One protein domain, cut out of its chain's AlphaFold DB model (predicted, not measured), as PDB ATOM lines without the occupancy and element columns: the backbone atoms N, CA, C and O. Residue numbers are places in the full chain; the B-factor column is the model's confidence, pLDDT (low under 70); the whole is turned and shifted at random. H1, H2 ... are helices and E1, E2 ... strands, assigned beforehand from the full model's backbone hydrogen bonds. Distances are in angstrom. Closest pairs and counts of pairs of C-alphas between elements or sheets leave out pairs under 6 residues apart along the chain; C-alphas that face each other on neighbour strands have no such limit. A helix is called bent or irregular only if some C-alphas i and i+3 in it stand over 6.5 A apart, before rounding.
ATOM      1  N   ASP A   5     -20.944 -24.787  17.198       61.78
ATOM      2  CA  ASP A   5     -22.223 -25.198  17.792       61.78
ATOM      3  C   ASP A   5     -22.957 -23.999  18.410       61.78
ATOM      4  O   ASP A   5     -24.171 -23.848  18.277       61.78
ATOM      5  N   ILE A   6     -22.195 -23.069  19.000       66.62
ATOM      6  CA  ILE A   6     -22.708 -21.772  19.460       66.62
ATOM      7  C   ILE A   6     -23.153 -20.941  18.251       66.62
ATOM      8  O   ILE A   6     -24.256 -20.398  18.253       66.62
ATOM      9  N   CYS A   7     -22.352 -20.892  17.180       66.94
ATOM     10  CA  CYS A   7     -22.759 -20.214  15.949       66.94
ATOM     11  C   CYS A   7     -24.031 -20.825  15.337       66.94
ATOM     12  O   CYS A   7     -24.872 -20.073  14.858       66.94
ATOM     13  N   ALA A   8     -24.217 -22.147  15.382       66.06
ATOM     14  CA  ALA A   8     -25.448 -22.794  14.924       66.06
ATOM     15  C   ALA A   8     -26.664 -22.414  15.791       66.06
ATOM     16  O   ALA A   8     -27.708 -22.061  15.247       66.06
ATOM     17  N   ARG A   9     -26.513 -22.404  17.124       72.19
ATOM     18  CA  ARG A   9     -27.582 -22.064  18.082       72.19
ATOM     19  C   ARG A   9     -28.041 -20.601  17.977       72.19
ATOM     20  O   ARG A   9     -29.241 -20.330  18.013       72.19
ATOM     21  N   PHE A  10     -27.107 -19.661  17.825       74.00
ATOM     22  CA  PHE A  10     -27.413 -18.222  17.791       74.00
ATOM     23  C   PHE A  10     -27.674 -17.652  16.387       74.00
ATOM     24  O   PHE A  10     -28.326 -16.616  16.278       74.00
ATOM     25  N   ARG A  11     -27.245 -18.307  15.297       79.94
ATOM     26  CA  ARG A  11     -27.537 -17.870  13.916       79.94
ATOM     27  C   ARG A  11     -28.945 -18.296  13.482       79.94
ATOM     28  O   ARG A  11     -29.111 -19.107  12.570       79.94
ATOM     29  N   ASN A  12     -29.951 -17.717  14.132       87.44
ATOM     30  CA  ASN A  12     -31.365 -17.852  13.794       87.44
ATOM     31  C   ASN A  12     -31.995 -16.472  13.511       87.44
ATOM     32  O   ASN A  12     -31.489 -15.440  13.957       87.44
ATOM     33  N   TYR A  13     -33.101 -16.450  12.760       86.69
ATOM     34  CA  TYR A  13     -33.755 -15.207  12.327       86.69
ATOM     35  C   TYR A  13     -34.239 -14.339  13.501       86.69
ATOM     36  O   TYR A  13     -34.088 -13.121  13.455       86.69
ATOM     37  N   ARG A  14     -34.743 -14.945  14.587       88.94
ATOM     38  CA  ARG A  14     -35.235 -14.205  15.764       88.94
ATOM     39  C   ARG A  14     -34.112 -13.415  16.440       88.94
ATOM     40  O   ARG A  14     -34.284 -12.229  16.691       88.94
ATOM     41  N   VAL A  15     -32.948 -14.031  16.663       88.81
ATOM     42  CA  VAL A  15     -31.764 -13.347  17.218       88.81
ATOM     43  C   VAL A  15     -31.278 -12.234  16.285       88.81
ATOM     44  O   VAL A  15     -30.983 -11.140  16.757       88.81
ATOM     45  N   ALA A  16     -31.249 -12.467  14.968       89.06
ATOM     46  CA  ALA A  16     -30.866 -11.436  14.000       89.06
ATOM     47  C   ALA A  16     -31.821 -10.226  14.020       89.06
ATOM     48  O   ALA A  16     -31.356  -9.086  14.015       89.06
ATOM     49  N   MET A  17     -33.135 -10.460  14.107       92.75
ATOM     50  CA  MET A  17     -34.137  -9.399  14.246       92.75
ATOM     51  C   MET A  17     -33.988  -8.646  15.570       92.75
ATOM     52  O   MET A  17     -33.886  -7.427  15.544       92.75
ATOM     53  N   ILE A  18     -33.881  -9.344  16.708       93.31
ATOM     54  CA  ILE A  18     -33.719  -8.722  18.037       93.31
ATOM     55  C   ILE A  18     -32.479  -7.816  18.081       93.31
ATOM     56  O   ILE A  18     -32.571  -6.672  18.522       93.31
ATOM     57  N   LEU A  19     -31.335  -8.291  17.574       91.50
ATOM     58  CA  LEU A  19     -30.107  -7.492  17.499       91.50
ATOM     59  C   LEU A  19     -30.254  -6.288  16.555       91.50
ATOM     60  O   LEU A  19     -29.732  -5.217  16.853       91.50
ATOM     61  N   SER A  20     -30.991  -6.439  15.451       93.12
ATOM     62  CA  SER A  20     -31.272  -5.340  14.519       93.12
ATOM     63  C   SER A  20     -32.183  -4.283  15.150       93.12
ATOM     64  O   SER A  20     -31.877  -3.097  15.080       93.12
ATOM     65  N   THR A  21     -33.267  -4.690  15.820       94.38
ATOM     66  CA  THR A  21     -34.170  -3.784  16.545       94.38
ATOM     67  C   THR A  21     -33.435  -3.053  17.665       94.38
ATOM     68  O   THR A  21     -33.568  -1.837  17.776       94.38
ATOM     69  N   PHE A  22     -32.603  -3.751  18.445       93.44
ATOM     70  CA  PHE A  22     -31.774  -3.120  19.474       93.44
ATOM     71  C   PHE A  22     -30.803  -2.089  18.876       93.44
ATOM     72  O   PHE A  22     -30.683  -0.986  19.406       93.44
ATOM     73  N   ALA A  23     -30.159  -2.398  17.744       90.56
ATOM     74  CA  ALA A  23     -29.283  -1.456  17.049       90.56
ATOM     75  C   ALA A  23     -30.035  -0.212  16.535       90.56
ATOM     76  O   ALA A  23     -29.539   0.899  16.704       90.56
ATOM     77  N   TRP A  24     -31.242  -0.371  15.978       95.06
ATOM     78  CA  TRP A  24     -32.089   0.753  15.552       95.06
ATOM     79  C   TRP A  24     -32.542   1.629  16.725       95.06
ATOM     80  O   TRP A  24     -32.392   2.847  16.658       95.06
ATOM     81  N   VAL A  25     -33.030   1.032  17.817       94.69
ATOM     82  CA  VAL A  25     -33.413   1.770  19.037       94.69
ATOM     83  C   VAL A  25     -32.212   2.519  19.621       94.69
ATOM     84  O   VAL A  25     -32.330   3.697  19.950       94.69
ATOM     85  N   THR A  26     -31.039   1.879  19.675       89.44
ATOM     86  CA  THR A  26     -29.792   2.514  20.133       89.44
ATOM     87  C   THR A  26     -29.389   3.680  19.228       89.44
ATOM     88  O   THR A  26     -29.038   4.744  19.726       89.44
ATOM     89  N   ALA A  27     -29.475   3.524  17.903       91.06
ATOM     90  CA  ALA A  27     -29.152   4.590  16.954       91.06
ATOM     91  C   ALA A  27     -30.091   5.800  17.098       91.06
ATOM     92  O   ALA A  27     -29.616   6.935  17.131       91.06
ATOM     93  N   ILE A  28     -31.400   5.565  17.253       93.00
ATOM     94  CA  ILE A  28     -32.392   6.623  17.494       93.00
ATOM     95  C   ILE A  28     -32.084   7.342  18.814       93.00
ATOM     96  O   ILE A  28     -31.960   8.567  18.818       93.00
ATOM     97  N   ALA A  29     -31.870   6.600  19.905       91.31
ATOM     98  CA  ALA A  29     -31.544   7.164  21.215       91.31
ATOM     99  C   ALA A  29     -30.242   7.990  21.199       91.31
ATOM    100  O   ALA A  29     -30.213   9.089  21.749       91.31
ATOM    101  N   CYS A  30     -29.197   7.519  20.512       89.50
ATOM    102  CA  CYS A  30     -27.958   8.276  20.320       89.50
ATOM    103  C   CYS A  30     -28.152   9.520  19.438       89.50
ATOM    104  O   CYS A  30     -27.474  10.514  19.658       89.50
ATOM    105  N   SER A  31     -29.066   9.500  18.462       91.19
ATOM    106  CA  SER A  31     -29.341  10.659  17.595       91.19
ATOM    107  C   SER A  31     -30.213  11.740  18.249       91.19
ATOM    108  O   SER A  31     -30.131  12.909  17.870       91.19
ATOM    109  N   LEU A  32     -31.029  11.374  19.244       91.88
ATOM    110  CA  LEU A  32     -32.041  12.252  19.832       91.88
ATOM    111  C   LEU A  32     -31.465  13.553  20.440       91.88
ATOM    112  O   LEU A  32     -32.028  14.610  20.152       91.88
ATOM    113  N   PRO A  33     -30.342  13.556  21.194       90.81
ATOM    114  CA  PRO A  33     -29.743  14.800  21.683       90.81
ATOM    115  C   PRO A  33     -29.336  15.749  20.551       90.81
ATOM    116  O   PRO A  33     -29.528  16.954  20.672       90.81
ATOM    117  N   LEU A  34     -28.826  15.222  19.432       89.06
ATOM    118  CA  LEU A  34     -28.426  16.035  18.281       89.06
ATOM    119  C   LEU A  34     -29.620  16.787  17.681       89.06
ATOM    120  O   LEU A  34     -29.486  17.946  17.308       89.06
ATOM    121  N   TYR A  35     -30.781  16.129  17.621       90.31
ATOM    122  CA  TYR A  35     -32.026  16.726  17.141       90.31
ATOM    123  C   TYR A  35     -32.587  17.759  18.129       90.31
ATOM    124  O   TYR A  35     -32.954  18.856  17.720       90.31
ATOM    125  N   LEU A  36     -32.594  17.455  19.432       91.56
ATOM    126  CA  LEU A  36     -33.098  18.363  20.475       91.56
ATOM    127  C   LEU A  36     -32.248  19.637  20.647       91.56
ATOM    128  O   LEU A  36     -32.778  20.671  21.050       91.56
ATOM    129  N   TYR A  37     -30.948  19.574  20.343       90.44
ATOM    130  CA  TYR A  37     -30.035  20.725  20.391       90.44
ATOM    131  C   TYR A  37     -29.784  21.383  19.020       90.44
ATOM    132  O   TYR A  37     -29.040  22.364  18.949       90.44
ATOM    133  N   ALA A  38     -30.404  20.901  17.939       90.56
ATOM    134  CA  ALA A  38     -30.352  21.562  16.637       90.56
ATOM    135  C   ALA A  38     -31.202  22.844  16.649       90.56
ATOM    136  O   ALA A  38     -32.377  22.824  17.017       90.56
ATOM    137  N   LYS A  39     -30.612  23.969  16.238       87.88
ATOM    138  CA  LYS A  39     -31.287  25.271  16.137       87.88
ATOM    139  C   LYS A  39     -30.871  25.987  14.859       87.88
ATOM    140  O   LYS A  39     -29.737  25.856  14.396       87.88
ATOM    141  N   GLU A  40     -31.777  26.787  14.313       88.25
ATOM    142  CA  GLU A  40     -31.407  27.774  13.304       88.25
ATOM    143  C   GLU A  40     -30.722  28.986  13.949       88.25
ATOM    144  O   GLU A  40     -31.097  29.443  15.030       88.25
ATOM    145  N   ALA A  41     -29.694  29.503  13.282       84.19
ATOM    146  CA  ALA A  41     -28.966  30.693  13.690       84.19
ATOM    147  C   ALA A  41     -28.644  31.549  12.460       84.19
ATOM    148  O   ALA A  41     -27.988  31.100  11.516       84.19
ATOM    149  N   THR A  42     -29.115  32.796  12.477       85.88
ATOM    150  CA  THR A  42     -28.889  33.770  11.405       85.88
ATOM    151  C   THR A  42     -27.692  34.645  11.746       85.88
ATOM    152  O   THR A  42     -27.684  35.314  12.778       85.88
ATOM    153  N   PHE A  43     -26.694  34.664  10.863       82.50
ATOM    154  CA  PHE A  43     -25.498  35.494  10.998       82.50
ATOM    155  C   PHE A  43     -25.395  36.479   9.833       82.50
ATOM    156  O   PHE A  43     -25.611  36.111   8.674       82.50
ATOM    157  N   GLY A  44     -25.007  37.720  10.131       81.31
ATOM    158  CA  GLY A  44     -24.627  38.694   9.113       81.31
ATOM    159  C   GLY A  44     -23.264  38.325   8.532       81.31
ATOM    160  O   GLY A  44     -22.244  38.465   9.208       81.31
ATOM    161  N   VAL A  45     -23.226  37.843   7.287       80.12
ATOM    162  CA  VAL A  45     -21.982  37.452   6.612       80.12
ATOM    163  C   VAL A  45     -21.573  38.549   5.632       80.12
ATOM    164  O   VAL A  45     -22.274  38.799   4.652       80.12
ATOM    165  N   ARG A  46     -20.415  39.179   5.873       73.12
ATOM    166  CA  ARG A  46     -19.859  40.208   4.981       73.12
ATOM    167  C   ARG A  46     -19.629  39.635   3.581       73.12
ATOM    168  O   ARG A  46     -18.911  38.644   3.414       73.12
ATOM    169  N   GLN A  47     -20.227  40.257   2.571       76.69
ATOM    170  CA  GLN A  47     -20.106  39.818   1.184       76.69
ATOM    171  C   GLN A  47     -18.741  40.233   0.606       76.69
ATOM    172  O   GLN A  47     -18.347  41.390   0.701       76.69
ATOM    173  N   LYS A  48     -18.007  39.293  -0.012       68.00
ATOM    174  CA  LYS A  48     -16.662  39.557  -0.578       68.00
ATOM    175  C   LYS A  48     -16.653  40.540  -1.759       68.00
ATOM    176  O   LYS A  48     -15.594  41.062  -2.086       68.00
ATOM    177  N   ASN A  49     -17.809  40.750  -2.389       69.94
ATOM    178  CA  ASN A  49     -17.964  41.477  -3.650       69.94
ATOM    179  C   ASN A  49     -18.973  42.644  -3.532       69.94
ATOM    180  O   ASN A  49     -19.504  43.077  -4.547       69.94
ATOM    181  N   ALA A  50     -19.313  43.090  -2.317       67.50
ATOM    182  CA  ALA A  50     -20.195  44.243  -2.107       67.50
ATOM    183  C   ALA A  50     -19.364  45.503  -1.827       67.50
ATOM    184  O   ALA A  50     -18.405  45.436  -1.055       67.50
ATOM    185  N   SER A  51     -19.734  46.622  -2.455       64.25
ATOM    186  CA  SER A  51     -18.942  47.860  -2.468       64.25
ATOM    187  C   SER A  51     -18.791  48.489  -1.082       64.25
ATOM    188  O   SER A  51     -17.675  48.793  -0.672       64.25
ATOM    189  N   ASP A  52     -19.893  48.596  -0.334       62.38
ATOM    190  CA  ASP A  52     -19.940  49.248   0.976       62.38
ATOM    191  C   ASP A  52     -20.566  48.336   2.027       62.38
ATOM    192  O   ASP A  52     -21.776  48.133   2.057       62.38
ATOM    193  N   GLY A  53     -19.725  47.777   2.902       67.12
ATOM    194  CA  GLY A  53     -20.119  47.209   4.200       67.12
ATOM    195  C   GLY A  53     -21.141  46.059   4.231       67.12
ATOM    196  O   GLY A  53     -21.439  45.590   5.323       67.12
ATOM    197  N   GLU A  54     -21.681  45.597   3.102       75.38
ATOM    198  CA  GLU A  54     -22.931  44.827   3.082       75.38
ATOM    199  C   GLU A  54     -22.816  43.455   3.779       75.38
ATOM    200  O   GLU A  54     -22.089  42.544   3.351       75.38
ATOM    201  N   TYR A  55     -23.580  43.298   4.864       78.19
ATOM    202  CA  TYR A  55     -23.741  42.043   5.593       78.19
ATOM    203  C   TYR A  55     -24.996  41.330   5.105       78.19
ATOM    204  O   TYR A  55     -26.114  41.664   5.498       78.19
ATOM    205  N   LYS A  56     -24.822  40.290   4.285       82.81
ATOM    206  CA  LYS A  56     -25.946  39.449   3.883       82.81
ATOM    207  C   LYS A  56     -26.267  38.464   5.000       82.81
ATOM    208  O   LYS A  56     -25.457  37.588   5.312       82.81
ATOM    209  N   ASN A  57     -27.457  38.595   5.579       87.19
ATOM    210  CA  ASN A  57     -27.980  37.629   6.541       87.19
ATOM    211  C   ASN A  57     -28.047  36.235   5.903       87.19
ATOM    212  O   ASN A  57     -28.613  36.057   4.821       87.19
ATOM    213  N   LYS A  58     -27.453  35.249   6.576       83.50
ATOM    214  CA  LYS A  58     -27.507  33.833   6.204       83.50
ATOM    215  C   LYS A  58     -27.892  33.000   7.417       83.50
ATOM    216  O   LYS A  58     -27.225  33.067   8.448       83.50
ATOM    217  N   THR A  59     -28.946  32.209   7.265       86.75
ATOM    218  CA  THR A  59     -29.392  31.229   8.257       86.75
ATOM    219  C   THR A  59     -28.612  29.929   8.087       86.75
ATOM    220  O   THR A  59     -28.435  29.448   6.968       86.75
ATOM    221  N   PHE A  60     -28.157  29.355   9.197       84.06
ATOM    222  CA  PHE A  60     -27.501  28.051   9.258       84.06
ATOM    223  C   PHE A  60     -28.198  27.193  10.319       84.06
ATOM    224  O   PHE A  60     -28.559  27.707  11.375       84.06
ATOM    225  N   CYS A  61     -28.358  25.895  10.065       88.94
ATOM    226  CA  CYS A  61     -28.740  24.937  11.104       88.94
ATOM    227  C   CYS A  61     -27.466  24.460  11.810       88.94
ATOM    228  O   CYS A  61     -26.547  23.978  11.148       88.94
ATOM    229  N   LEU A  62     -27.389  24.641  13.129       84.94
ATOM    230  CA  LEU A  62     -26.211  24.355  13.951       84.94
ATOM    231  C   LEU A  62     -26.636  23.669  15.253       84.94
ATOM    232  O   LEU A  62     -27.758  23.855  15.723       84.94
ATOM    233  N   VAL A  63     -25.728  22.911  15.870       86.06
ATOM    234  CA  VAL A  63     -25.996  22.322  17.188       86.06
ATOM    235  C   VAL A  63     -25.560  23.305  18.271       86.06
ATOM    236  O   VAL A  63     -24.382  23.668  18.361       86.06
ATOM    237  N   HIS A  64     -26.525  23.747  19.076       87.38
ATOM    238  CA  HIS A  64     -26.346  24.653  20.208       87.38
ATOM    239  C   HIS A  64     -26.314  23.832  21.499       87.38
ATOM    240  O   HIS A  64     -27.355  23.489  22.061       87.38
ATOM    241  N   TRP A  65     -25.109  23.472  21.944       87.31
ATOM    242  CA  TRP A  65     -24.938  22.707  23.176       87.31
ATOM    243  C   TRP A  65     -25.034  23.624  24.402       87.31
ATOM    244  O   TRP A  65     -24.365  24.659  24.423       87.31
ATOM    245  N   PRO A  66     -25.758  23.220  25.465       86.69
ATOM    246  CA  PRO A  66     -25.975  24.047  26.656       86.69
ATOM    247  C   PRO A  66     -24.711  24.248  27.510       86.69
ATOM    248  O   PRO A  66     -24.736  24.991  28.483       86.69
ATOM    249  N   SER A  67     -23.615  23.549  27.197       88.19
ATOM    250  CA  SER A  67     -22.277  23.803  27.739       88.19
ATOM    251  C   SER A  67     -21.214  23.054  26.925       88.19
ATOM    252  O   SER A  67     -21.512  22.039  26.286       88.19
ATOM    253  N   THR A  68     -19.949  23.491  26.981       84.06
ATOM    254  CA  THR A  68     -18.838  22.755  26.342       84.06
ATOM    255  C   THR A  68     -18.708  21.312  26.855       84.06
ATOM    256  O   THR A  68     -18.578  20.418  26.019       84.06
ATOM    257  N   PRO A  69     -18.791  21.022  28.173       87.44
ATOM    258  CA  PRO A  69     -18.721  19.647  28.666       87.44
ATOM    259  C   PRO A  69     -19.841  18.745  28.138       87.44
ATOM    260  O   PRO A  69     -19.578  17.574  27.880       87.44
ATOM    261  N   ALA A  70     -21.059  19.260  27.918       87.94
ATOM    262  CA  ALA A  70     -22.150  18.476  27.328       87.94
ATOM    263  C   ALA A  70     -21.827  18.042  25.886       87.94
ATOM    264  O   ALA A  70     -21.976  16.865  25.549       87.94
ATOM    265  N   ALA A  71     -21.297  18.960  25.068       86.44
ATOM    266  CA  ALA A  71     -20.804  18.649  23.724       86.44
ATOM    267  C   ALA A  71     -19.675  17.602  23.766       86.44
ATOM    268  O   ALA A  71     -19.706  16.609  23.036       86.44
ATOM    269  N   GLN A  72     -18.698  17.797  24.662       88.75
ATOM    270  CA  GLN A  72     -17.547  16.904  24.817       88.75
ATOM    271  C   GLN A  72     -17.979  15.488  25.242       88.75
ATOM    272  O   GLN A  72     -17.508  14.507  24.657       88.75
ATOM    273  N   TRP A  73     -18.914  15.361  26.192       90.50
ATOM    274  CA  TRP A  73     -19.487  14.080  26.618       90.50
ATOM    275  C   TRP A  73     -20.243  13.370  25.497       90.50
ATOM    276  O   TRP A  73     -20.018  12.176  25.285       90.50
ATOM    277  N   TYR A  74     -21.096  14.084  24.755       90.88
ATOM    278  CA  TYR A  74     -21.843  13.507  23.638       90.88
ATOM    279  C   TYR A  74     -20.904  12.986  22.541       90.88
ATOM    280  O   TYR A  74     -20.957  11.807  22.188       90.88
ATOM    281  N   ILE A  75     -19.984  13.828  22.054       90.38
ATOM    282  CA  ILE A  75     -19.050  13.469  20.976       90.38
ATOM    283  C   ILE A  75     -18.167  12.284  21.391       90.38
ATOM    284  O   ILE A  75     -17.962  11.359  20.601       90.38
ATOM    285  N   THR A  76     -17.682  12.267  22.636       89.94
ATOM    286  CA  THR A  76     -16.843  11.172  23.152       89.94
ATOM    287  C   THR A  76     -17.636   9.871  23.278       89.94
ATOM    288  O   THR A  76     -17.180   8.834  22.800       89.94
ATOM    289  N   THR A  77     -18.850   9.918  23.835       91.06
ATOM    290  CA  THR A  77     -19.730   8.741  23.979       91.06
ATOM    291  C   THR A  77     -20.078   8.138  22.619       91.06
ATOM    292  O   THR A  77     -19.922   6.934  22.415       91.06
ATOM    293  N   CYS A  78     -20.458   8.974  21.649       90.31
ATOM    294  CA  CYS A  78     -20.730   8.547  20.279       90.31
ATOM    295  C   CYS A  78     -19.482   7.960  19.598       90.31
ATOM    296  O   CYS A  78     -19.572   6.889  18.999       90.31
ATOM    297  N   SER A  79     -18.304   8.573  19.768       90.62
ATOM    298  CA  SER A  79     -17.032   8.037  19.248       90.62
ATOM    299  C   SER A  79     -16.701   6.657  19.831       90.62
ATOM    300  O   SER A  79     -16.253   5.761  19.112       90.62
ATOM    301  N   VAL A  80     -16.950   6.448  21.129       90.38
ATOM    302  CA  VAL A  80     -16.726   5.157  21.794       90.38
ATOM    303  C   VAL A  80     -17.707   4.097  21.290       90.38
ATOM    304  O   VAL A  80     -17.272   3.023  20.876       90.38
ATOM    305  N   LEU A  81     -19.012   4.388  21.289       89.06
ATOM    306  CA  LEU A  81     -20.058   3.407  20.977       89.06
ATOM    307  C   LEU A  81     -20.172   3.081  19.481       89.06
ATOM    308  O   LEU A  81     -20.401   1.926  19.131       89.06
ATOM    309  N   ILE A  82     -20.017   4.075  18.601       86.81
ATOM    310  CA  ILE A  82     -20.263   3.936  17.155       86.81
ATOM    311  C   ILE A  82     -18.981   3.552  16.399       86.81
ATOM    312  O   ILE A  82     -19.063   2.957  15.324       86.81
ATOM    313  N   PHE A  83     -17.796   3.830  16.956       88.06
ATOM    314  CA  PHE A  83     -16.521   3.555  16.286       88.06
ATOM    315  C   PHE A  83     -15.563   2.677  17.098       88.06
ATOM    316  O   PHE A  83     -15.248   1.575  16.652       88.06
ATOM    317  N   ILE A  84     -15.112   3.103  18.285       90.31
ATOM    318  CA  ILE A  84     -14.031   2.397  19.006       90.31
ATOM    319  C   ILE A  84     -14.458   0.982  19.428       90.31
ATOM    320  O   ILE A  84     -13.736   0.019  19.163       90.31
ATOM    321  N   LEU A  85     -15.637   0.826  20.036       90.81
ATOM    322  CA  LEU A  85     -16.156  -0.475  20.465       90.81
ATOM    323  C   LEU A  85     -16.366  -1.430  19.264       90.81
ATOM    324  O   LEU A  85     -15.826  -2.541  19.311       90.81
ATOM    325  N   PRO A  86     -17.036  -1.029  18.159       88.94
ATOM    326  CA  PRO A  86     -17.066  -1.810  16.924       88.94
ATOM    327  C   PRO A  86     -15.680  -2.183  16.389       88.94
ATOM    328  O   PRO A  86     -15.457  -3.357  16.100       88.94
ATOM    329  N   VAL A  87     -14.729  -1.242  16.305       90.38
ATOM    330  CA  VAL A  87     -13.353  -1.509  15.841       90.38
ATOM    331  C   VAL A  87     -12.688  -2.597  16.682       90.38
ATOM    332  O   VAL A  87     -12.152  -3.548  16.116       90.38
ATOM    333  N   LEU A  88     -12.757  -2.510  18.014       92.12
ATOM    334  CA  LEU A  88     -12.157  -3.497  18.917       92.12
ATOM    335  C   LEU A  88     -12.785  -4.891  18.753       92.12
ATOM    336  O   LEU A  88     -12.059  -5.883  18.648       92.12
ATOM    337  N   VAL A  89     -14.117  -4.973  18.659       90.19
ATOM    338  CA  VAL A  89     -14.837  -6.236  18.416       90.19
ATOM    339  C   VAL A  89     -14.451  -6.832  17.058       90.19
ATOM    340  O   VAL A  89     -14.113  -8.013  16.974       90.19
ATOM    341  N   ILE A  90     -14.426  -6.015  16.002       88.00
ATOM    342  CA  ILE A  90     -14.025  -6.408  14.644       88.00
ATOM    343  C   ILE A  90     -12.583  -6.941  14.634       88.00
ATOM    344  O   ILE A  90     -12.323  -8.014  14.081       88.00
ATOM    345  N   PHE A  91     -11.647  -6.231  15.272       88.75
ATOM    346  CA  PHE A  91     -10.232  -6.601  15.310       88.75
ATOM    347  C   PHE A  91     -10.008  -7.903  16.095       88.75
ATOM    348  O   PHE A  91      -9.307  -8.797  15.618       88.75
ATOM    349  N   TYR A  92     -10.679  -8.068  17.243       89.00
ATOM    350  CA  TYR A  92     -10.680  -9.320  18.006       89.00
ATOM    351  C   TYR A  92     -11.228 -10.492  17.175       89.00
ATOM    352  O   TYR A  92     -10.612 -11.561  17.116       89.00
ATOM    353  N   CYS A  93     -12.353 -10.300  16.479       85.50
ATOM    354  CA  CYS A  93     -12.934 -11.322  15.613       85.50
ATOM    355  C   CYS A  93     -11.988 -11.722  14.468       85.50
ATOM    356  O   CYS A  93     -11.812 -12.919  14.222       85.50
ATOM    357  N   TYR A  94     -11.327 -10.767  13.803       82.62
ATOM    358  CA  TYR A  94     -10.356 -11.090  12.751       82.62
ATOM    359  C   TYR A  94      -9.075 -11.733  13.286       82.62
ATOM    360  O   TYR A  94      -8.573 -12.659  12.648       82.62
ATOM    361  N   TYR A  95      -8.594 -11.352  14.472       84.56
ATOM    362  CA  TYR A  95      -7.479 -12.036  15.133       84.56
ATOM    363  C   TYR A  95      -7.803 -13.518  15.398       84.56
ATOM    364  O   TYR A  95      -7.027 -14.403  15.034       84.56
ATOM    365  N   GLN A  96      -8.995 -13.816  15.932       82.06
ATOM    366  CA  GLN A  96      -9.460 -15.196  16.145       82.06
ATOM    367  C   GLN A  96      -9.534 -15.995  14.826       82.06
ATOM    368  O   GLN A  96      -9.153 -17.168  14.796       82.06
ATOM    369  N   VAL A  97      -9.983 -15.372  13.726       80.94
ATOM    370  CA  VAL A  97     -10.001 -15.991  12.386       80.94
ATOM    371  C   VAL A  97      -8.580 -16.242  11.866       80.94
ATOM    372  O   VAL A  97      -8.300 -17.338  11.383       80.94
ATOM    373  N   PHE A  98      -7.669 -15.276  12.000       80.62
ATOM    374  CA  PHE A  98      -6.279 -15.397  11.556       80.62
ATOM    375  C   PHE A  98      -5.538 -16.528  12.281       80.62
ATOM    376  O   PHE A  98      -4.914 -17.369  11.632       80.62
ATOM    377  N   CYS A  99      -5.672 -16.627  13.609       82.06
ATOM    378  CA  CYS A  99      -5.104 -17.732  14.384       82.06
ATOM    379  C   CYS A  99      -5.625 -19.096  13.903       82.06
ATOM    380  O   CYS A  99      -4.827 -19.997  13.649       82.06
ATOM    381  N   LYS A 100      -6.937 -19.231  13.672       77.69
ATOM    382  CA  LYS A 100      -7.536 -20.483  13.178       77.69
ATOM    383  C   LYS A 100      -7.117 -20.828  11.743       77.69
ATOM    384  O   LYS A 100      -6.959 -22.007  11.433       77.69
ATOM    385  N   LEU A 101      -6.865 -19.837  10.885       76.69
ATOM    386  CA  LEU A 101      -6.257 -20.055   9.565       76.69
ATOM    387  C   LEU A 101      -4.788 -20.503   9.676       76.69
ATOM    388  O   LEU A 101      -4.373 -21.399   8.944       76.69
ATOM    389  N   ARG A 102      -4.015 -19.947  10.619       79.88
ATOM    390  CA  ARG A 102      -2.615 -20.334  10.874       79.88
ATOM    391  C   ARG A 102      -2.495 -21.752  11.446       79.88
ATOM    392  O   ARG A 102      -1.602 -22.492  11.042       79.88
ATOM    393  N   GLU A 103      -3.397 -22.152  12.340       80.75
ATOM    394  CA  GLU A 103      -3.527 -23.538  12.815       80.75
ATOM    395  C   GLU A 103      -3.857 -24.496  11.659       80.75
ATOM    396  O   GLU A 103      -3.168 -25.495  11.458       80.75
ATOM    397  N   ALA A 104      -4.866 -24.152  10.853       72.44
ATOM    398  CA  ALA A 104      -5.295 -24.940   9.700       72.44
ATOM    399  C   ALA A 104      -4.181 -25.125   8.653       72.44
ATOM    400  O   ALA A 104      -4.032 -26.217   8.107       72.44
ATOM    401  N   ALA A 105      -3.371 -24.088   8.407       71.56
ATOM    402  CA  ALA A 105      -2.223 -24.150   7.504       71.56
ATOM    403  C   ALA A 105      -1.082 -25.035   8.044       71.56
ATOM    404  O   ALA A 105      -0.451 -25.753   7.272       71.56
ATOM    405  N   LYS A 106      -0.840 -25.043   9.364       76.44
ATOM    406  CA  LYS A 106       0.139 -25.952   9.990       76.44
ATOM    407  C   LYS A 106      -0.293 -27.424   9.912       76.44
ATOM    408  O   LYS A 106       0.547 -28.294   9.715       76.44
ATOM    409  N   GLY A 107      -1.594 -27.713   9.997       67.31
ATOM    410  CA  GLY A 107      -2.162 -29.070   9.899       67.31
ATOM    411  C   GLY A 107      -2.268 -29.658   8.480       67.31
ATOM    412  O   GLY A 107      -3.066 -30.573   8.264       67.31
ATOM    413  N   SER A 108      -1.513 -29.130   7.506       59.53
ATOM    414  CA  SER A 108      -1.800 -29.230   6.063       59.53
ATOM    415  C   SER A 108      -2.141 -30.640   5.542       59.53
ATOM    416  O   SER A 108      -3.126 -30.800   4.817       59.53
ATOM    417  N   ARG A 109      -1.416 -31.688   5.981       53.12
ATOM    418  CA  ARG A 109      -1.575 -33.071   5.467       53.12
ATOM    419  C   ARG A 109      -2.980 -33.674   5.640       53.12
ATOM    420  O   ARG A 109      -3.321 -34.581   4.890       53.12
ATOM    421  N   ARG A 110      -3.804 -33.213   6.597       52.41
ATOM    422  CA  ARG A 110      -5.185 -33.723   6.787       52.41
ATOM    423  C   ARG A 110      -6.277 -32.856   6.150       52.41
ATOM    424  O   ARG A 110      -7.391 -33.337   5.976       52.41
ATOM    425  N   ARG A 118     -15.191 -25.772   1.651       52.69
ATOM    426  CA  ARG A 118     -14.970 -24.521   2.409       52.69
ATOM    427  C   ARG A 118     -14.701 -23.293   1.532       52.69
ATOM    428  O   ARG A 118     -14.846 -22.169   2.019       52.69
ATOM    429  N   ALA A 119     -14.342 -23.474   0.261       54.97
ATOM    430  CA  ALA A 119     -14.027 -22.376  -0.654       54.97
ATOM    431  C   ALA A 119     -15.155 -21.323  -0.812       54.97
ATOM    432  O   ALA A 119     -14.827 -20.131  -0.785       54.97
ATOM    433  N   PRO A 120     -16.458 -21.678  -0.899       54.56
ATOM    434  CA  PRO A 120     -17.533 -20.684  -0.993       54.56
ATOM    435  C   PRO A 120     -17.638 -19.806   0.261       54.56
ATOM    436  O   PRO A 120     -17.698 -18.581   0.158       54.56
ATOM    437  N   TYR A 121     -17.568 -20.414   1.451       56.03
ATOM    438  CA  TYR A 121     -17.654 -19.698   2.728       56.03
ATOM    439  C   TYR A 121     -16.528 -18.667   2.876       56.03
ATOM    440  O   TYR A 121     -16.778 -17.518   3.234       56.03
ATOM    441  N   GLN A 122     -15.295 -19.039   2.511       58.91
ATOM    442  CA  GLN A 122     -14.168 -18.106   2.541       58.91
ATOM    443  C   GLN A 122     -14.348 -16.921   1.582       58.91
ATOM    444  O   GLN A 122     -13.961 -15.808   1.936       58.91
ATOM    445  N   ARG A 123     -14.942 -17.117   0.394       61.84
ATOM    446  CA  ARG A 123     -15.226 -16.018  -0.551       61.84
ATOM    447  C   ARG A 123     -16.204 -15.005   0.054       61.84
ATOM    448  O   ARG A 123     -15.945 -13.803  -0.013       61.84
ATOM    449  N   VAL A 124     -17.263 -15.481   0.715       63.00
ATOM    450  CA  VAL A 124     -18.226 -14.622   1.428       63.00
ATOM    451  C   VAL A 124     -17.533 -13.857   2.560       63.00
ATOM    452  O   VAL A 124     -17.579 -12.626   2.569       63.00
ATOM    453  N   THR A 125     -16.816 -14.539   3.462       66.50
ATOM    454  CA  THR A 125     -16.133 -13.897   4.602       66.50
ATOM    455  C   THR A 125     -15.094 -12.861   4.159       66.50
ATOM    456  O   THR A 125     -15.121 -11.736   4.657       66.50
ATOM    457  N   ARG A 126     -14.233 -13.178   3.178       68.38
ATOM    458  CA  ARG A 126     -13.246 -12.226   2.623       68.38
ATOM    459  C   ARG A 126     -13.913 -10.999   1.998       68.38
ATOM    460  O   ARG A 126     -13.360  -9.903   2.045       68.38
ATOM    461  N   SER A 127     -15.102 -11.147   1.412       69.00
ATOM    462  CA  SER A 127     -15.793 -10.002   0.820       69.00
ATOM    463  C   SER A 127     -16.630  -9.201   1.819       69.00
ATOM    464  O   SER A 127     -16.827  -8.015   1.581       69.00
ATOM    465  N   VAL A 128     -17.075  -9.789   2.936       76.88
ATOM    466  CA  VAL A 128     -17.563  -9.024   4.100       76.88
ATOM    467  C   VAL A 128     -16.414  -8.217   4.708       76.88
ATOM    468  O   VAL A 128     -16.576  -7.025   4.937       76.88
ATOM    469  N   GLN A 129     -15.228  -8.816   4.858       73.62
ATOM    470  CA  GLN A 129     -14.025  -8.140   5.354       73.62
ATOM    471  C   GLN A 129     -13.661  -6.888   4.543       73.62
ATOM    472  O   GLN A 129     -13.394  -5.851   5.141       73.62
ATOM    473  N   ARG A 130     -13.717  -6.932   3.203       79.19
ATOM    474  CA  ARG A 130     -13.486  -5.731   2.371       79.19
ATOM    475  C   ARG A 130     -14.475  -4.596   2.666       79.19
ATOM    476  O   ARG A 130     -14.055  -3.448   2.722       79.19
ATOM    477  N   VAL A 131     -15.755  -4.911   2.885       81.69
ATOM    478  CA  VAL A 131     -16.779  -3.905   3.222       81.69
ATOM    479  C   VAL A 131     -16.562  -3.333   4.617       81.69
ATOM    480  O   VAL A 131     -16.618  -2.122   4.780       81.69
ATOM    481  N   VAL A 132     -16.255  -4.177   5.605       83.69
ATOM    482  CA  VAL A 132     -15.968  -3.728   6.974       83.69
ATOM    483  C   VAL A 132     -14.724  -2.833   7.010       83.69
ATOM    484  O   VAL A 132     -14.760  -1.772   7.621       83.69
ATOM    485  N   LEU A 133     -13.646  -3.200   6.308       84.62
ATOM    486  CA  LEU A 133     -12.444  -2.364   6.217       84.62
ATOM    487  C   LEU A 133     -12.718  -1.029   5.511       84.62
ATOM    488  O   LEU A 133     -12.286   0.008   6.001       84.62
ATOM    489  N   PHE A 134     -13.464  -1.036   4.403       87.00
ATOM    490  CA  PHE A 134     -13.852   0.192   3.704       87.00
ATOM    491  C   PHE A 134     -14.731   1.109   4.572       87.00
ATOM    492  O   PHE A 134     -14.474   2.306   4.658       87.00
ATOM    493  N   HIS A 135     -15.708   0.540   5.282       86.56
ATOM    494  CA  HIS A 135     -16.532   1.259   6.251       86.56
ATOM    495  C   HIS A 135     -15.662   1.940   7.318       86.56
ATOM    496  O   HIS A 135     -15.766   3.150   7.514       86.56
ATOM    497  N   LEU A 136     -14.735   1.204   7.944       88.69
ATOM    498  CA  LEU A 136     -13.808   1.784   8.919       88.69
ATOM    499  C   LEU A 136     -12.945   2.899   8.307       88.69
ATOM    500  O   LEU A 136     -12.805   3.947   8.931       88.69
ATOM    501  N   LEU A 137     -12.428   2.737   7.084       90.00
ATOM    502  CA  LEU A 137     -11.647   3.778   6.397       90.00
ATOM    503  C   LEU A 137     -12.447   5.068   6.137       90.00
ATOM    504  O   LEU A 137     -11.875   6.150   6.216       90.00
ATOM    505  N   CYS A 138     -13.754   4.979   5.880       91.88
ATOM    506  CA  CYS A 138     -14.620   6.152   5.724       91.88
ATOM    507  C   CYS A 138     -15.023   6.803   7.056       91.88
ATOM    508  O   CYS A 138     -15.172   8.020   7.127       91.88
ATOM    509  N   TRP A 139     -15.211   6.024   8.120       92.38
ATOM    510  CA  TRP A 139     -15.646   6.562   9.414       92.38
ATOM    511  C   TRP A 139     -14.487   7.020  10.313       92.38
ATOM    512  O   TRP A 139     -14.689   7.896  11.153       92.38
ATOM    513  N   THR A 140     -13.265   6.507  10.110       92.38
ATOM    514  CA  THR A 140     -12.078   6.899  10.898       92.38
ATOM    515  C   THR A 140     -11.783   8.404  10.835       92.38
ATOM    516  O   THR A 140     -11.628   8.985  11.907       92.38
ATOM    517  N   PRO A 141     -11.729   9.078   9.661       93.81
ATOM    518  CA  PRO A 141     -11.397  10.504   9.601       93.81
ATOM    519  C   PRO A 141     -12.401  11.364  10.371       93.81
ATOM    520  O   PRO A 141     -12.001  12.239  11.135       93.81
ATOM    521  N   PHE A 142     -13.696  11.074  10.211       93.19
ATOM    522  CA  PHE A 142     -14.785  11.794  10.869       93.19
ATOM    523  C   PHE A 142     -14.726  11.660  12.397       93.19
ATOM    524  O   PHE A 142     -14.717  12.676  13.095       93.19
ATOM    525  N   TRP A 143     -14.645  10.432  12.926       92.62
ATOM    526  CA  TRP A 143     -14.617  10.212  14.376       92.62
ATOM    527  C   TRP A 143     -13.304  10.668  15.012       92.62
ATOM    528  O   TRP A 143     -13.333  11.262  16.085       92.62
ATOM    529  N   LEU A 144     -12.162  10.461  14.346       91.56
ATOM    530  CA  LEU A 144     -10.869  10.932  14.842       91.56
ATOM    531  C   LEU A 144     -10.818  12.463  14.897       91.56
ATOM    532  O   LEU A 144     -10.390  13.009  15.911       91.56
ATOM    533  N   PHE A 145     -11.299  13.158  13.860       91.31
ATOM    534  CA  PHE A 145     -11.377  14.619  13.868       91.31
ATOM    535  C   PHE A 145     -12.329  15.138  14.947       91.31
ATOM    536  O   PHE A 145     -11.954  16.035  15.696       91.31
ATOM    537  N   ASN A 146     -13.535  14.573  15.067       89.88
ATOM    538  CA  ASN A 146     -14.510  15.023  16.062       89.88
ATOM    539  C   ASN A 146     -14.021  14.777  17.498       89.88
ATOM    540  O   ASN A 146     -14.114  15.673  18.336       89.88
ATOM    541  N   LEU A 147     -13.419  13.617  17.779       89.31
ATOM    542  CA  LEU A 147     -12.823  13.314  19.081       89.31
ATOM    543  C   LEU A 147     -11.621  14.224  19.389       89.31
ATOM    544  O   LEU A 147     -11.523  14.756  20.494       89.31
ATOM    545  N   PHE A 148     -10.737  14.461  18.414       89.38
ATOM    546  CA  PHE A 148      -9.601  15.375  18.564       89.38
ATOM    547  C   PHE A 148     -10.067  16.821  18.794       89.38
ATOM    548  O   PHE A 148      -9.621  17.467  19.738       89.38
ATOM    549  N   SER A 149     -11.017  17.312  17.996       86.38
ATOM    550  CA  SER A 149     -11.608  18.647  18.140       86.38
ATOM    551  C   SER A 149     -12.301  18.824  19.498       86.38
ATOM    552  O   SER A 149     -12.091  19.834  20.167       86.38
ATOM    553  N   SER A 150     -13.039  17.805  19.955       84.12
ATOM    554  CA  SER A 150     -13.667  17.747  21.281       84.12
ATOM    555  C   SER A 150     -12.645  17.860  22.419       84.12
ATOM    556  O   SER A 150     -12.800  18.701  23.305       84.12
ATOM    557  N   ILE A 151     -11.573  17.060  22.394       84.00
ATOM    558  CA  ILE A 151     -10.550  17.039  23.454       84.00
ATOM    559  C   ILE A 151      -9.713  18.327  23.443       84.00
ATOM    560  O   ILE A 151      -9.548  18.972  24.476       84.00
ATOM    561  N   PHE A 152      -9.205  18.719  22.272       83.69
ATOM    562  CA  PHE A 152      -8.224  19.797  22.113       83.69
ATOM    563  C   PHE A 152      -8.842  21.178  21.830       83.69
ATOM    564  O   PHE A 152      -8.109  22.156  21.701       83.69
ATOM    565  N   ARG A 153     -10.180  21.275  21.755       79.56
ATOM    566  CA  ARG A 153     -10.961  22.510  21.523       79.56
ATOM    567  C   ARG A 153     -10.494  23.297  20.289       79.56
ATOM    568  O   ARG A 153     -10.360  24.521  20.318       79.56
ATOM    569  N   VAL A 154     -10.236  22.569  19.202       77.44
ATOM    570  CA  VAL A 154      -9.662  23.103  17.958       77.44
ATOM    571  C   VAL A 154     -10.611  24.120  17.316       77.44
ATOM    572  O   VAL A 154     -11.765  23.815  17.022       77.44
ATOM    573  N   ARG A 155     -10.116  25.336  17.057       74.88
ATOM    574  CA  ARG A 155     -10.868  26.391  16.361       74.88
ATOM    575  C   ARG A 155     -10.469  26.451  14.889       74.88
ATOM    576  O   ARG A 155      -9.300  26.623  14.573       74.88
ATOM    577  N   ILE A 156     -11.457  26.367  14.000       79.38
ATOM    578  CA  ILE A 156     -11.280  26.474  12.545       79.38
ATOM    579  C   ILE A 156     -11.153  27.958  12.168       79.38
ATOM    580  O   ILE A 156     -12.144  28.695  12.207       79.38
ATOM    581  N   THR A 157      -9.953  28.413  11.800       76.25
ATOM    582  CA  THR A 157      -9.670  29.845  11.571       76.25
ATOM    583  C   THR A 157      -9.508  30.189  10.091       76.25
ATOM    584  O   THR A 157     -10.088  31.161   9.603       76.25
ATOM    585  N   SER A 158      -8.773  29.363   9.357       82.62
ATOM    586  CA  SER A 158      -8.418  29.543   7.954       82.62
ATOM    587  C   SER A 158      -9.455  28.948   6.994       82.62
ATOM    588  O   SER A 158     -10.304  28.133   7.359       82.62
ATOM    589  N   GLN A 159      -9.372  29.335   5.719       80.75
ATOM    590  CA  GLN A 159     -10.188  28.725   4.662       80.75
ATOM    591  C   GLN A 159      -9.724  27.298   4.325       80.75
ATOM    592  O   GLN A 159     -10.549  26.458   3.978       80.75
ATOM    593  N   LEU A 160      -8.425  27.003   4.481       84.38
ATOM    594  CA  LEU A 160      -7.873  25.666   4.253       84.38
ATOM    595  C   LEU A 160      -8.433  24.657   5.265       84.38
ATOM    596  O   LEU A 160      -8.914  23.602   4.865       84.38
ATOM    597  N   GLU A 161      -8.453  25.007   6.555       84.12
ATOM    598  CA  GLU A 161      -9.051  24.164   7.600       84.12
ATOM    599  C   GLU A 161     -10.540  23.906   7.330       84.12
ATOM    600  O   GLU A 161     -10.984  22.771   7.459       84.12
ATOM    601  N   ARG A 162     -11.307  24.912   6.876       83.88
ATOM    602  CA  ARG A 162     -12.723  24.729   6.487       83.88
ATOM    603  C   ARG A 162     -12.878  23.707   5.361       83.88
ATOM    604  O   ARG A 162     -13.729  22.829   5.452       83.88
ATOM    605  N   ILE A 163     -12.042  23.785   4.325       88.38
ATOM    606  CA  ILE A 163     -12.057  22.829   3.206       88.38
ATOM    607  C   ILE A 163     -11.695  21.417   3.693       88.38
ATOM    608  O   ILE A 163     -12.399  20.464   3.368       88.38
ATOM    609  N   VAL A 164     -10.650  21.279   4.515       90.25
ATOM    610  CA  VAL A 164     -10.226  19.987   5.086       90.25
ATOM    611  C   VAL A 164     -11.319  19.375   5.968       90.25
ATOM    612  O   VAL A 164     -11.612  18.190   5.834       90.25
ATOM    613  N   VAL A 165     -11.970  20.168   6.823       89.25
ATOM    614  CA  VAL A 165     -13.062  19.695   7.687       89.25
ATOM    615  C   VAL A 165     -14.275  19.263   6.863       89.25
ATOM    616  O   VAL A 165     -14.803  18.180   7.116       89.25
ATOM    617  N   ASN A 166     -14.658  20.016   5.829       89.44
ATOM    618  CA  ASN A 166     -15.734  19.618   4.915       89.44
ATOM    619  C   ASN A 166     -15.408  18.302   4.182       89.44
ATOM    620  O   ASN A 166     -16.271  17.438   4.048       89.44
ATOM    621  N   ILE A 167     -14.155  18.110   3.747       93.38
ATOM    622  CA  ILE A 167     -13.692  16.856   3.128       93.38
ATOM    623  C   ILE A 167     -13.755  15.694   4.129       93.38
ATOM    624  O   ILE A 167     -14.220  14.613   3.775       93.38
ATOM    625  N   ILE A 168     -13.352  15.903   5.386       93.56
ATOM    626  CA  ILE A 168     -13.456  14.898   6.457       93.56
ATOM    627  C   ILE A 168     -14.918  14.487   6.693       93.56
ATOM    628  O   ILE A 168     -15.209  13.293   6.790       93.56
ATOM    629  N   HIS A 169     -15.840  15.453   6.727       90.69
ATOM    630  CA  HIS A 169     -17.271  15.199   6.913       90.69
ATOM    631  C   HIS A 169     -17.925  14.548   5.684       90.69
ATOM    632  O   HIS A 169     -18.967  13.914   5.824       90.69
ATOM    633  N   LEU A 170     -17.297  14.592   4.501       93.88
ATOM    634  CA  LEU A 170     -17.790  13.915   3.298       93.88
ATOM    635  C   LEU A 170     -17.622  12.379   3.348       93.88
ATOM    636  O   LEU A 170     -18.447  11.659   2.783       93.88
ATOM    637  N   PHE A 171     -16.593  11.846   4.021       92.44
ATOM    638  CA  PHE A 171     -16.280  10.404   3.982       92.44
ATOM    639  C   PHE A 171     -17.422   9.471   4.458       92.44
ATOM    640  O   PHE A 171     -17.668   8.470   3.773       92.44
ATOM    641  N   PRO A 172     -18.166   9.752   5.551       91.44
ATOM    642  CA  PRO A 172     -19.333   8.950   5.943       91.44
ATOM    643  C   PRO A 172     -20.402   8.826   4.845       91.44
ATOM    644  O   PRO A 172     -20.950   7.736   4.641       91.44
ATOM    645  N   TYR A 173     -20.645   9.897   4.077       91.12
ATOM    646  CA  TYR A 173     -21.577   9.888   2.943       91.12
ATOM    647  C   TYR A 173     -21.067   9.017   1.786       91.12
ATOM    648  O   TYR A 173     -21.858   8.296   1.180       91.12
ATOM    649  N   VAL A 174     -19.752   8.995   1.526       90.50
ATOM    650  CA  VAL A 174     -19.140   8.076   0.542       90.50
ATOM    651  C   VAL A 174     -19.364   6.615   0.948       90.50
ATOM    652  O   VAL A 174     -19.720   5.789   0.106       90.50
ATOM    653  N   ASN A 175     -19.250   6.289   2.242       88.25
ATOM    654  CA  ASN A 175     -19.608   4.962   2.752       88.25
ATOM    655  C   ASN A 175     -21.080   4.607   2.459       88.25
ATOM    656  O   ASN A 175     -21.363   3.492   2.025       88.25
ATOM    657  N   CYS A 176     -22.009   5.550   2.642       87.38
ATOM    658  CA  CYS A 176     -23.420   5.331   2.322       87.38
ATOM    659  C   CYS A 176     -23.643   5.132   0.812       87.38
ATOM    660  O   CYS A 176     -24.342   4.197   0.419       87.38
ATOM    661  N   ALA A 177     -22.999   5.948  -0.028       86.19
ATOM    662  CA  ALA A 177     -23.136   5.920  -1.483       86.19
ATOM    663  C   ALA A 177     -22.560   4.655  -2.144       86.19
ATOM    664  O   ALA A 177     -23.115   4.182  -3.136       86.19
ATOM    665  N   LEU A 178     -21.480   4.065  -1.609       80.75
ATOM    666  CA  LEU A 178     -20.908   2.838  -2.184       80.75
ATOM    667  C   LEU A 178     -21.622   1.549  -1.739       80.75
ATOM    668  O   LEU A 178     -21.388   0.503  -2.344       80.75
ATOM    669  N   ASN A 179     -22.520   1.584  -0.744       78.44
ATOM    670  CA  ASN A 179     -23.224   0.381  -0.279       78.44
ATOM    671  C   ASN A 179     -23.932  -0.398  -1.414       78.44
ATOM    672  O   ASN A 179     -23.656  -1.595  -1.542       78.44
ATOM    673  N   PRO A 180     -24.752   0.219  -2.297       72.62
ATOM    674  CA  PRO A 180     -25.361  -0.485  -3.430       72.62
ATOM    675  C   PRO A 180     -24.339  -1.180  -4.337       72.62
ATOM    676  O   PRO A 180     -24.548  -2.326  -4.726       72.62
ATOM    677  N   LEU A 181     -23.196  -0.542  -4.608       68.25
ATOM    678  CA  LEU A 181     -22.119  -1.105  -5.432       68.25
ATOM    679  C   LEU A 181     -21.439  -2.299  -4.741       68.25
ATOM    680  O   LEU A 181     -21.171  -3.320  -5.376       68.25
ATOM    681  N   LEU A 182     -21.240  -2.225  -3.421       67.88
ATOM    682  CA  LEU A 182     -20.677  -3.306  -2.605       67.88
ATOM    683  C   LEU A 182     -21.618  -4.519  -2.472       67.88
ATOM    684  O   LEU A 182     -21.150  -5.619  -2.158       67.88
ATOM    685  N   TYR A 183     -22.925  -4.370  -2.712       67.38
ATOM    686  CA  TYR A 183     -23.870  -5.491  -2.818       67.38
ATOM    687  C   TYR A 183     -24.041  -5.979  -4.264       67.38
ATOM    688  O   TYR A 183     -23.943  -7.185  -4.504       67.38
ATOM    689  N   ALA A 184     -24.172  -5.075  -5.240       64.38
ATOM    690  CA  ALA A 184     -24.270  -5.403  -6.663       64.38
ATOM    691  C   ALA A 184     -23.035  -6.162  -7.186       64.38
ATOM    692  O   ALA A 184     -23.177  -7.088  -7.977       64.38
ATOM    693  N   TYR A 185     -21.829  -5.860  -6.688       61.09
ATOM    694  CA  TYR A 185     -20.607  -6.615  -7.011       61.09
ATOM    695  C   TYR A 185     -20.627  -8.080  -6.510       61.09
ATOM    696  O   TYR A 185     -19.831  -8.897  -6.966       61.09
ATOM    697  N   ARG A 186     -21.505  -8.437  -5.558       55.25
ATOM    698  CA  ARG A 186     -21.525  -9.761  -4.900       55.25
ATOM    699  C   ARG A 186     -22.698 -10.664  -5.267       55.25
ATOM    700  O   ARG A 186     -22.564 -11.875  -5.115       55.25
ATOM    701  N   ALA A 187     -23.835 -10.107  -5.669       57.81
ATOM    702  CA  ALA A 187     -25.055 -10.866  -5.909       57.81
ATOM    703  C   ALA A 187     -25.535 -10.646  -7.343       57.81
ATOM    704  O   ALA A 187     -26.058  -9.579  -7.652       57.81
ATOM    705  N   GLU A 188     -25.409 -11.661  -8.204       59.72
ATOM    706  CA  GLU A 188     -25.826 -11.564  -9.611       59.72
ATOM    707  C   GLU A 188     -27.315 -11.192  -9.729       59.72
ATOM    708  O   GLU A 188     -27.671 -10.315 -10.508       59.72
ATOM    709  N   ASN A 189     -28.166 -11.737  -8.851       58.97
ATOM    710  CA  ASN A 189     -29.588 -11.390  -8.741       58.97
ATOM    711  C   ASN A 189     -29.807  -9.891  -8.445       58.97
ATOM    712  O   ASN A 189     -30.697  -9.267  -9.017       58.97
ATOM    713  N   PHE A 190     -28.977  -9.291  -7.582       61.50
ATOM    714  CA  PHE A 190     -29.038  -7.856  -7.287       61.50
ATOM    715  C   PHE A 190     -28.448  -7.026  -8.433       61.50
ATOM    716  O   PHE A 190     -28.912  -5.927  -8.703       61.50
ATOM    717  N   ARG A 191     -27.465  -7.569  -9.160       64.75
ATOM    718  CA  ARG A 191     -26.908  -6.989 -10.389       64.75
ATOM    719  C   ARG A 191     -27.934  -6.950 -11.523       64.75
ATOM    720  O   ARG A 191     -27.961  -5.972 -12.262       64.75
ATOM    721  N   ILE A 192     -28.794  -7.965 -11.628       66.00
ATOM    722  CA  ILE A 192     -29.942  -8.004 -12.544       66.00
ATOM    723  C   ILE A 192     -30.962  -6.930 -12.144       66.00
ATOM    724  O   ILE A 192     -31.272  -6.074 -12.968       66.00
ATOM    725  N   ALA A 193     -31.396  -6.901 -10.878       66.25
ATOM    726  CA  ALA A 193     -32.355  -5.906 -10.380       66.25
ATOM    727  C   ALA A 193     -31.847  -4.454 -10.532       66.25
ATOM    728  O   ALA A 193     -32.550  -3.591 -11.058       66.25
ATOM    729  N   PHE A 194     -30.593  -4.194 -10.152       66.38
ATOM    730  CA  PHE A 194     -29.938  -2.895 -10.310       66.38
ATOM    731  C   PHE A 194     -29.824  -2.508 -11.792       66.38
ATOM    732  O   PHE A 194     -30.139  -1.379 -12.153       66.38
ATOM    733  N   LYS A 195     -29.470  -3.445 -12.686       68.25
ATOM    734  CA  LYS A 195     -29.504  -3.188 -14.134       68.25
ATOM    735  C   LYS A 195     -30.906  -2.839 -14.629       68.25
ATOM    736  O   LYS A 195     -31.013  -1.892 -15.392       68.25
ATOM    737  N   SER A 196     -31.971  -3.511 -14.187       67.50
ATOM    738  CA  SER A 196     -33.340  -3.135 -14.583       67.50
ATOM    739  C   SER A 196     -33.793  -1.764 -14.060       67.50
ATOM    740  O   SER A 196     -34.664  -1.162 -14.672       67.50
ATOM    741  N   MET A 197     -33.187  -1.233 -12.989       68.81
ATOM    742  CA  MET A 197     -33.455   0.141 -12.532       68.81
ATOM    743  C   MET A 197     -32.779   1.212 -13.404       68.81
ATOM    744  O   MET A 197     -33.316   2.305 -13.532       68.81
ATOM    745  N   PHE A 198     -31.622   0.911 -14.007       69.06
ATOM    746  CA  PHE A 198     -30.887   1.853 -14.869       69.06
ATOM    747  C   PHE A 198     -31.119   1.637 -16.374       69.06
ATOM    748  O   PHE A 198     -30.904   2.554 -17.161       69.06
ATOM    749  N   VAL A 199     -31.585   0.458 -16.793       61.00
ATOM    750  CA  VAL A 199     -31.972   0.146 -18.180       61.00
ATOM    751  C   VAL A 199     -33.488   0.280 -18.321       61.00
ATOM    752  O   VAL A 199     -34.203  -0.690 -18.575       61.00
ATOM    753  N   PHE A 200     -33.994   1.506 -18.173       55.75
ATOM    754  CA  PHE A 200     -35.366   1.825 -18.567       55.75
ATOM    755  C   PHE A 200     -35.421   2.035 -20.087       55.75
ATOM    756  O   PHE A 200     -35.465   3.154 -20.597       55.75
ATOM    757  N   ILE A 314     -20.867  39.063  13.146       46.81
ATOM    758  CA  ILE A 314     -21.751  39.646  14.160       46.81
ATOM    759  C   ILE A 314     -22.645  38.510  14.670       46.81
ATOM    760  O   ILE A 314     -23.394  37.913  13.892       46.81
ATOM    761  N   MET A 315     -22.531  38.171  15.956       38.22
ATOM    762  CA  MET A 315     -23.419  37.196  16.595       38.22
ATOM    763  C   MET A 315     -24.797  37.822  16.867       38.22
ATOM    764  O   MET A 315     -24.865  39.002  17.214       38.22
ATOM    765  N   PRO A 316     -25.900  37.061  16.741       40.97
ATOM    766  CA  PRO A 316     -27.213  37.535  17.165       40.97
ATOM    767  C   PRO A 316     -27.262  37.690  18.701       40.97
ATOM    768  O   PRO A 316     -26.558  36.959  19.404       40.97
ATOM    769  N   PRO A 317     -28.124  38.571  19.249       41.59
ATOM    770  CA  PRO A 317     -28.161  38.943  20.675       41.59
ATOM    771  C   PRO A 317     -28.772  37.865  21.601       41.59
ATOM    772  O   PRO A 317     -29.489  38.175  22.547       41.59
ATOM    773  N   LYS A 318     -28.542  36.581  21.294       39.78
ATOM    774  CA  LYS A 318     -29.010  35.401  22.042       39.78
ATOM    775  C   LYS A 318     -27.960  34.283  22.168       39.78
ATOM    776  O   LYS A 318     -28.308  33.208  22.645       39.78
ATOM    777  N   LEU A 319     -26.715  34.496  21.728       42.84
ATOM    778  CA  LEU A 319     -25.597  33.626  22.115       42.84
ATOM    779  C   LEU A 319     -24.980  34.195  23.389       42.84
ATOM    780  O   LEU A 319     -24.459  35.310  23.364       42.84
ATOM    781  N   ASP A 320     -25.042  33.435  24.480       38.25
ATOM    782  CA  ASP A 320     -24.369  33.804  25.723       38.25
ATOM    783  C   ASP A 320     -22.894  33.373  25.661       38.25
ATOM    784  O   ASP A 320     -22.510  32.452  24.935       38.25
ATOM    785  N   HIS A 321     -22.029  34.031  26.428       42.88
ATOM    786  CA  HIS A 321     -20.578  33.908  26.306       42.88
ATOM    787  C   HIS A 321     -20.021  32.530  26.729       42.88
ATOM    788  O   HIS A 321     -18.837  32.256  26.510       42.88
ATOM    789  N   SER A 322     -20.880  31.675  27.297       38.50
ATOM    790  CA  SER A 322     -20.612  30.289  27.718       38.50
ATOM    791  C   SER A 322     -21.012  29.224  26.680       38.50
ATOM    792  O   SER A 322     -20.659  28.049  26.836       38.50
ATOM    793  N   ASP A 323     -21.750  29.600  25.631       41.94
ATOM    794  CA  ASP A 323     -22.342  28.657  24.679       41.94
ATOM    795  C   ASP A 323     -21.301  27.978  23.776       41.94
ATOM    796  O   ASP A 323     -20.281  28.553  23.387       41.94
ATOM    797  N   SER A 324     -21.567  26.726  23.393       51.03
ATOM    798  CA  SER A 324     -20.690  25.948  22.509       51.03
ATOM    799  C   SER A 324     -21.421  25.508  21.243       51.03
ATOM    800  O   SER A 324     -22.222  24.577  21.250       51.03
ATOM    801  N   VAL A 325     -21.111  26.189  20.139       51.78
ATOM    802  CA  VAL A 325     -21.671  25.918  18.810       51.78
ATOM    803  C   VAL A 325     -20.799  24.902  18.071       51.78
ATOM    804  O   VAL A 325     -19.591  25.097  17.939       51.78
ATOM    805  N   THR A 326     -21.409  23.838  17.550       51.47
ATOM    806  CA  THR A 326     -20.736  22.857  16.681       51.47
ATOM    807  C   THR A 326     -21.295  22.934  15.260       51.47
ATOM    808  O   THR A 326     -22.509  22.883  15.061       51.47
ATOM    809  N   LEU A 327     -20.396  23.056  14.279       47.19
ATOM    810  CA  LEU A 327     -20.690  22.826  12.862       47.19
ATOM    811  C   LEU A 327     -20.715  21.312  12.605       47.19
ATOM    812  O   LEU A 327     -19.779  20.623  13.013       47.19
TER     813      LEU A 327
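This is residues 5 to 110, 118 to 200 and 314 to 327 of the 328 residues of the protein "G_PROTEIN_RECEP_F1_2 domain-containing protein" of Nippostrongylus brasiliensis (UniProt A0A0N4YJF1). A small, strongly twisted sheet sits at one end of a loose, splayed set of long helices, H2, H3, H4 and H5, which run roughly lengthwise, alternately toward the sheet and away from it. H4 packs in part on H3, through its arm H4b on H3a, and in part on H5, H2 stands off to one side, and H6 makes a corner with H5; residues 5 to 25 and 95 to 110 stick out at the end far from the sheet, residues 48 to 53 beyond the sheet. The printed part has 203 residues, in the order H1 H2 E1 E2 H3 H4 H5 H6 E3, and is mostly helix; the antiparallel sheet runs E1 E2 E3. The whole is loose, with a radius of gyration of the C-alphas of 23.4 A, and elongated, spanning 83 by 48 by 34 A.

E1 is residues 38 to 46, 24.4 A long; E2 is residues 55 to 65, 26.2 A; E3 is residues 324 to 326, ending at C-alpha 326 (-20.736, 22.857, 16.681). H1, residues 5 to 10, begins at C-alpha 5 (-22.223, -25.198, 17.792). H2, residues 13 to 36, 34.6 A, is only just irregular, C-alphas 30 and 33 being 6.9 A apart. H3, residues 68 to 106, and H4, residues 118 to 152, were each assigned as one helix by hydrogen bonds but are bent: C-alphas 82 and 85 are 6.9 A apart, C-alphas 138 and 141 6.7 A. Their arms are H3a, 68 to 82, 21.0 A; H3b, 85 to 106, 32.0 A; H4a, 118 to 138, 30.9 A; and H4b, 141 to 152, 15.9 A. H5, residues 159 to 184, 38.6 A, is irregular, with C-alphas 177 and 180 7.1 A apart; H6 is residues 188 to 198.

E1 and E2 form an antiparallel hairpin, with N 41 and O 60 2.9 A apart, within hydrogen-bond range. E2 bends by 66 degrees at residue 61; beyond it E3 is its antiparallel neighbour, N 326 and O 63 being 3.1 A apart. H2 and H3a are on the sheet; the closest C-alphas of H3a and E3, Thr 68 and Ser 324, are 5.3 A apart. H3a touches H4b, closest at C-alphas 72 and 150, 5.3 A. H5 touches H4a, closest at C-alphas 171 and 138, 4.9 A, at a shallow tilt of 21 degrees, opposite ways. H5 and H6 touch only at the corner, closest at C-alphas 184 and 191, 4.8 A. Every O i to N i+4 pair is within hydrogen-bond range in H1, H3a, H3b, H4b and H6; H2 has 18 of 20, H4a 16 of 17, H5 16 of 22.

C-alphas 52 and 110, the two farthest apart, are 84.5 A apart. Residues 111 to 117 and 201 to 313 are not printed; the gaps between C-alphas are 14.1 A and 51.8 A. Of the links printed whole, none is long. Mean pLDDT of the printed part is 78.4; 58 residues are under 70, among them 181 to 200 and 314 to 327.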